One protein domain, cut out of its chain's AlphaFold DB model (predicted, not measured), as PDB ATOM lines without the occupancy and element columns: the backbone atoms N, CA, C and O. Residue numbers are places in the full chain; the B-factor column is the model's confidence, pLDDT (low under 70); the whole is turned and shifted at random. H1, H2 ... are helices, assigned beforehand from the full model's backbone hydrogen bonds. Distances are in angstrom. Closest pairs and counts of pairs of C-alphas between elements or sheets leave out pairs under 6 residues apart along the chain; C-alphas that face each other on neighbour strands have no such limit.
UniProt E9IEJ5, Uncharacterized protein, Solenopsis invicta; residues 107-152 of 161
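What this domain is: This is residues 107 to 152 of the 161 residues of an uncharacterized protein of Solenopsis invicta (UniProt E9IEJ5). Two helices, a shorter H1 and a much longer H2, are joined at one end by a tight turn and fold back like a narrow, lopsided V. Far from the turn, H2 runs on alone and makes the length of this rod, which spans 47 by 22 by 6 A. The printed part has 46 residues with two named helices, H1 then H2, and no named strand, and its class is all helix. It is only just extended, close to loose, with a radius of gyration of the C-alphas of 14.4 A.

How they stand to each other: Begin with H1, residues 107 to 120, and pass over the tight link of three residues to H2, residues 124 to 150. The helices run opposite ways at a shallow tilt of 19 degrees. They are close but not clearly touching: look at Leu 120 and Thr 126, their closest C-alphas, 6.7 A apart. Every O i to N i+4 pair is within hydrogen-bond range in H1, and 20 of 23 are in H2.

Where its parts are: Find C-alpha 107 at (-35.396, 39.023, 0.625); from there H1 runs 20.4 A to C-alpha 120. H2 begins at C-alpha 124, at (-44.246, 50.003, -21.516), and runs 40.8 A to C-alpha 150 at (-42.436, 13.646, -3.006).

The domain as a whole: The two C-alphas farthest apart, those of Asn 122 and Asp 152, are 46.9 A apart. The printed part has no cut. In the B-factor column, find pLDDT under 70 at residues 117 to 126 and 147 to 152.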
ATOM      1  N   LEU A 107     -34.963  37.654   0.315       70.62
ATOM      2  CA  LEU A 107     -35.396  39.023   0.625       70.62
ATOM      3  C   LEU A 107     -34.557  40.145  -0.029       70.62
ATOM      4  O   LEU A 107     -35.164  41.064  -0.586       70.62
ATOM      5  N   PRO A 108     -33.206  40.111  -0.051       71.88
ATOM      6  CA  PRO A 108     -32.432  41.173  -0.698       71.88
ATOM      7  C   PRO A 108     -32.607  41.195  -2.224       71.88
ATOM      8  O   PRO A 108     -32.575  42.268  -2.825       71.88
ATOM      9  N   TYR A 109     -32.866  40.041  -2.853       73.44
ATOM     10  CA  TYR A 109     -33.146  39.961  -4.290       73.44
ATOM     11  C   TYR A 109     -34.495  40.594  -4.646       73.44
ATOM     12  O   TYR A 109     -34.584  41.357  -5.605       73.44
ATOM     13  N   ILE A 110     -35.531  40.337  -3.842       76.69
ATOM     14  CA  ILE A 110     -36.867  40.916  -4.051       76.69
ATOM     15  C   ILE A 110     -36.829  42.440  -3.852       76.69
ATOM     16  O   ILE A 110     -37.369  43.184  -4.674       76.69
ATOM     17  N   CYS A 111     -36.128  42.924  -2.819       71.44
ATOM     18  CA  CYS A 111     -35.949  44.361  -2.592       71.44
ATOM     19  C   CYS A 111     -35.144  45.045  -3.709       71.44
ATOM     20  O   CYS A 111     -35.514  46.138  -4.139       71.44
ATOM     21  N   GLY A 112     -34.088  44.405  -4.226       78.19
ATOM     22  CA  GLY A 112     -33.305  44.939  -5.345       78.19
ATOM     23  C   GLY A 112     -34.133  45.093  -6.624       78.19
ATOM     24  O   GLY A 112     -34.088  46.139  -7.272       78.19
ATOM     25  N   ILE A 113     -34.963  44.096  -6.942       76.06
ATOM     26  CA  ILE A 113     -35.858  44.134  -8.107       76.06
ATOM     27  C   ILE A 113     -36.917  45.236  -7.949       76.06
ATOM     28  O   ILE A 113     -37.193  45.953  -8.909       76.06
ATOM     29  N   ALA A 114     -37.467  45.435  -6.747       73.19
ATOM     30  CA  ALA A 114     -38.465  46.475  -6.491       73.19
ATOM     31  C   ALA A 114     -37.905  47.905  -6.630       73.19
ATOM     32  O   ALA A 114     -38.602  48.794  -7.122       73.19
ATOM     33  N   ILE A 115     -36.650  48.139  -6.228       74.56
ATOM     34  CA  ILE A 115     -35.987  49.447  -6.368       74.56
ATOM     35  C   ILE A 115     -35.685  49.747  -7.843       74.56
ATOM     36  O   ILE A 115     -35.930  50.861  -8.304       74.56
ATOM     37  N   ILE A 116     -35.226  48.748  -8.604       71.94
ATOM     38  CA  ILE A 116     -34.977  48.891 -10.046       71.94
ATOM     39  C   ILE A 116     -36.296  49.108 -10.805       71.94
ATOM     40  O   ILE A 116     -36.367  49.975 -11.673       71.94
ATOM     41  N   ALA A 117     -37.363  48.392 -10.436       66.56
ATOM     42  CA  ALA A 117     -38.677  48.535 -11.060       66.56
ATOM     43  C   ALA A 117     -39.297  49.925 -10.837       66.56
ATOM     44  O   ALA A 117     -39.891  50.474 -11.762       66.56
ATOM     45  N   LYS A 118     -39.125  50.533  -9.651       65.62
ATOM     46  CA  LYS A 118     -39.627  51.891  -9.357       65.62
ATOM     47  C   LYS A 118     -38.979  52.980 -10.214       65.62
ATOM     48  O   LYS A 118     -39.657  53.938 -10.564       65.62
ATOM     49  N   ASN A 119     -37.709  52.819 -10.585       65.81
ATOM     50  CA  ASN A 119     -36.998  53.784 -11.428       65.81
ATOM     51  C   ASN A 119     -37.266  53.600 -12.934       65.81
ATOM     52  O   ASN A 119     -36.987  54.513 -13.704       65.81
ATOM     53  N   LEU A 120     -37.816  52.454 -13.355       59.78
ATOM     54  CA  LEU A 120     -38.117  52.146 -14.762       59.78
ATOM     55  C   LEU A 120     -39.601  52.307 -15.143       59.78
ATOM     56  O   LEU A 120     -39.967  52.108 -16.297       59.78
ATOM     57  N   LEU A 121     -40.465  52.681 -14.199       55.91
ATOM     58  CA  LEU A 121     -41.932  52.614 -14.308       55.91
ATOM     59  C   LEU A 121     -42.589  53.609 -15.294       55.91
ATOM     60  O   LEU A 121     -43.810  53.724 -15.304       55.91
ATOM     61  N   ASN A 122     -41.812  54.283 -16.146       60.88
ATOM     62  CA  ASN A 122     -42.333  55.133 -17.223       60.88
ATOM     63  C   ASN A 122     -42.368  54.445 -18.599       60.88
ATOM     64  O   ASN A 122     -42.972  54.996 -19.514       60.88
ATOM     65  N   ASP A 123     -41.792  53.246 -18.750       67.00
ATOM     66  CA  ASP A 123     -41.754  52.553 -20.042       67.00
ATOM     67  C   ASP A 123     -42.640  51.301 -20.091       67.00
ATOM     68  O   ASP A 123     -42.609  50.427 -19.220       67.00
ATOM     69  N   ILE A 124     -43.390  51.162 -21.187       69.56
ATOM     70  CA  ILE A 124     -44.246  50.003 -21.516       69.56
ATOM     71  C   ILE A 124     -43.443  48.683 -21.519       69.56
ATOM     72  O   ILE A 124     -43.981  47.611 -21.225       69.56
ATOM     73  N   ALA A 125     -42.128  48.749 -21.759       66.69
ATOM     74  CA  ALA A 125     -41.210  47.609 -21.701       66.69
ATOM     75  C   ALA A 125     -41.142  46.942 -20.310       66.69
ATOM     76  O   ALA A 125     -40.918  45.730 -20.194       66.69
ATOM     77  N   THR A 126     -41.401  47.704 -19.247       65.06
ATOM     78  CA  THR A 126     -41.373  47.218 -17.859       65.06
ATOM     79  C   THR A 126     -42.567  46.315 -17.541       65.06
ATOM     80  O   THR A 126     -42.446  45.347 -16.792       65.06
ATOM     81  N   ALA A 127     -43.721  46.564 -18.167       71.75
ATOM     82  CA  ALA A 127     -44.911  45.731 -17.990       71.75
ATOM     83  C   ALA A 127     -44.721  44.326 -18.592       71.75
ATOM     84  O   ALA A 127     -45.162  43.329 -18.018       71.75
ATOM     85  N   ILE A 128     -44.011  44.231 -19.722       79.81
ATOM     86  CA  ILE A 128     -43.714  42.954 -20.389       79.81
ATOM     87  C   ILE A 128     -42.710  42.137 -19.568       79.81
ATOM     88  O   ILE A 128     -42.907  40.938 -19.363       79.81
ATOM     89  N   THR A 129     -41.662  42.782 -19.055       74.50
ATOM     90  CA  THR A 129     -40.649  42.115 -18.222       74.50
ATOM     91  C   THR A 129     -41.224  41.646 -16.889       74.50
ATOM     92  O   THR A 129     -40.982  40.503 -16.506       74.50
ATOM     93  N   LEU A 130     -42.070  42.445 -16.227       78.81
ATOM     94  CA  LEU A 130     -42.771  42.007 -15.016       78.81
ATOM     95  C   LEU A 130     -43.670  40.795 -15.281       78.81
ATOM     96  O   LEU A 130     -43.626  39.832 -14.519       78.81
ATOM     97  N   ARG A 131     -44.422  40.781 -16.390       79.56
ATOM     98  CA  ARG A 131     -45.257  39.626 -16.762       79.56
ATOM     99  C   ARG A 131     -44.429  38.352 -16.951       79.56
ATOM    100  O   ARG A 131     -44.854  37.281 -16.523       79.56
ATOM    101  N   PHE A 132     -43.239  38.465 -17.538       80.25
ATOM    102  CA  PHE A 132     -42.330  37.331 -17.716       80.25
ATOM    103  C   PHE A 132     -41.779  36.817 -16.380       80.25
ATOM    104  O   PHE A 132     -41.734  35.611 -16.144       80.25
ATOM    105  N   VAL A 133     -41.422  37.733 -15.477       81.50
ATOM    106  CA  VAL A 133     -40.945  37.395 -14.132       81.50
ATOM    107  C   VAL A 133     -42.038  36.683 -13.331       81.50
ATOM    108  O   VAL A 133     -41.769  35.626 -12.765       81.50
ATOM    109  N   PHE A 134     -43.279  37.180 -13.348       81.75
ATOM    110  CA  PHE A 134     -44.408  36.517 -12.682       81.75
ATOM    111  C   PHE A 134     -44.655  35.097 -13.214       81.75
ATOM    112  O   PHE A 134     -44.790  34.167 -12.422       81.75
ATOM    113  N   MET A 135     -44.590  34.891 -14.533       81.81
ATOM    114  CA  MET A 135     -44.707  33.548 -15.119       81.81
ATOM    115  C   MET A 135     -43.599  32.589 -14.657       81.81
ATOM    116  O   MET A 135     -43.829  31.384 -14.522       81.81
ATOM    117  N   CYS A 136     -42.386  33.096 -14.424       81.88
ATOM    118  CA  CYS A 136     -41.299  32.296 -13.865       81.88
ATOM    119  C   CYS A 136     -41.548  31.954 -12.391       81.88
ATOM    120  O   CYS A 136     -41.301  30.814 -11.994       81.88
ATOM    121  N   PHE A 137     -42.074  32.892 -11.599       79.31
ATOM    122  CA  PHE A 137     -42.417  32.642 -10.198       79.31
ATOM    123  C   PHE A 137     -43.502  31.574 -10.049       79.31
ATOM    124  O   PHE A 137     -43.318  30.656  -9.253       79.31
ATOM    125  N   ASP A 138     -44.558  31.598 -10.864       80.56
ATOM    126  CA  ASP A 138     -45.609  30.573 -10.817       80.56
ATOM    127  C   ASP A 138     -45.067  29.172 -11.127       80.56
ATOM    128  O   ASP A 138     -45.459  28.187 -10.497       80.56
ATOM    129  N   LYS A 139     -44.119  29.055 -12.065       82.19
ATOM    130  CA  LYS A 139     -43.452  27.775 -12.348       82.19
ATOM    131  C   LYS A 139     -42.591  27.306 -11.182       82.19
ATOM    132  O   LYS A 139     -42.596  26.117 -10.884       82.19
ATOM    133  N   ILE A 140     -41.876  28.213 -10.519       80.62
ATOM    134  CA  ILE A 140     -41.052  27.882  -9.349       80.62
ATOM    135  C   ILE A 140     -41.941  27.465  -8.172       80.62
ATOM    136  O   ILE A 140     -41.649  26.465  -7.524       80.62
ATOM    137  N   ILE A 141     -43.052  28.162  -7.929       81.50
ATOM    138  CA  ILE A 141     -44.007  27.816  -6.869       81.50
ATOM    139  C   ILE A 141     -44.635  26.445  -7.144       81.50
ATOM    140  O   ILE A 141     -44.639  25.593  -6.259       81.50
ATOM    141  N   ASN A 142     -45.081  26.183  -8.378       77.81
ATOM    142  CA  ASN A 142     -45.621  24.876  -8.767       77.81
ATOM    143  C   ASN A 142     -44.576  23.753  -8.704       77.81
ATOM    144  O   ASN A 142     -44.905  22.610  -8.387       77.81
ATOM    145  N   PHE A 143     -43.311  24.065  -8.987       78.56
ATOM    146  CA  PHE A 143     -42.208  23.129  -8.814       78.56
ATOM    147  C   PHE A 143     -42.022  22.804  -7.329       78.56
ATOM    148  O   PHE A 143     -42.092  21.644  -6.949       78.56
ATOM    149  N   VAL A 144     -41.898  23.806  -6.457       74.62
ATOM    150  CA  VAL A 144     -41.742  23.591  -5.008       74.62
ATOM    151  C   VAL A 144     -42.946  22.856  -4.402       74.62
ATOM    152  O   VAL A 144     -42.757  21.967  -3.573       74.62
ATOM    153  N   ALA A 145     -44.168  23.154  -4.852       75.12
ATOM    154  CA  ALA A 145     -45.376  22.443  -4.434       75.12
ATOM    155  C   ALA A 145     -45.336  20.952  -4.817       75.12
ATOM    156  O   ALA A 145     -45.602  20.102  -3.971       75.12
ATOM    157  N   ASN A 146     -44.909  20.622  -6.042       74.69
ATOM    158  CA  ASN A 146     -44.733  19.231  -6.475       74.69
ATOM    159  C   ASN A 146     -43.633  18.496  -5.694       74.69
ATOM    160  O   ASN A 146     -43.780  17.315  -5.394       74.69
ATOM    161  N   TYR A 147     -42.545  19.174  -5.320       65.12
ATOM    162  CA  TYR A 147     -41.486  18.556  -4.513       65.12
ATOM    163  C   TYR A 147     -41.925  18.270  -3.076       65.12
ATOM    164  O   TYR A 147     -41.433  17.318  -2.471       65.12
ATOM    165  N   LYS A 148     -42.875  19.043  -2.538       54.19
ATOM    166  CA  LYS A 148     -43.443  18.785  -1.211       54.19
ATOM    167  C   LYS A 148     -44.281  17.498  -1.181       54.19
ATOM    168  O   LYS A 148     -44.281  16.828  -0.160       54.19
ATOM    169  N   CYS A 149     -44.891  17.100  -2.303       51.44
ATOM    170  CA  CYS A 149     -45.606  15.821  -2.437       51.44
ATOM    171  C   CYS A 149     -44.688  14.591  -2.566       51.44
ATOM    172  O   CYS A 149     -45.143  13.474  -2.358       51.44
ATOM    173  N   VAL A 150     -43.404  14.764  -2.905       49.66
ATOM    174  CA  VAL A 150     -42.436  13.646  -3.006       49.66
ATOM    175  C   VAL A 150     -41.770  13.343  -1.656       49.66
ATOM    176  O   VAL A 150     -41.216  12.266  -1.464       49.66
ATOM    177  N   PHE A 151     -41.857  14.269  -0.699       43.41
ATOM    178  CA  PHE A 151     -41.362  14.120   0.672       43.41
ATOM    179  C   PHE A 151     -42.509  13.954   1.679       43.41
ATOM    180  O   PHE A 151     -42.460  14.517   2.775       43.41
ATOM    181  N   ASP A 152     -43.532  13.168   1.333       44.66
ATOM    182  CA  ASP A 152     -44.361  12.568   2.376       44.66
ATOM    183  C   ASP A 152     -43.469  11.620   3.189       44.66
ATOM    184  O   ASP A 152     -42.860  10.683   2.662       44.66
TER     185      ASP A 152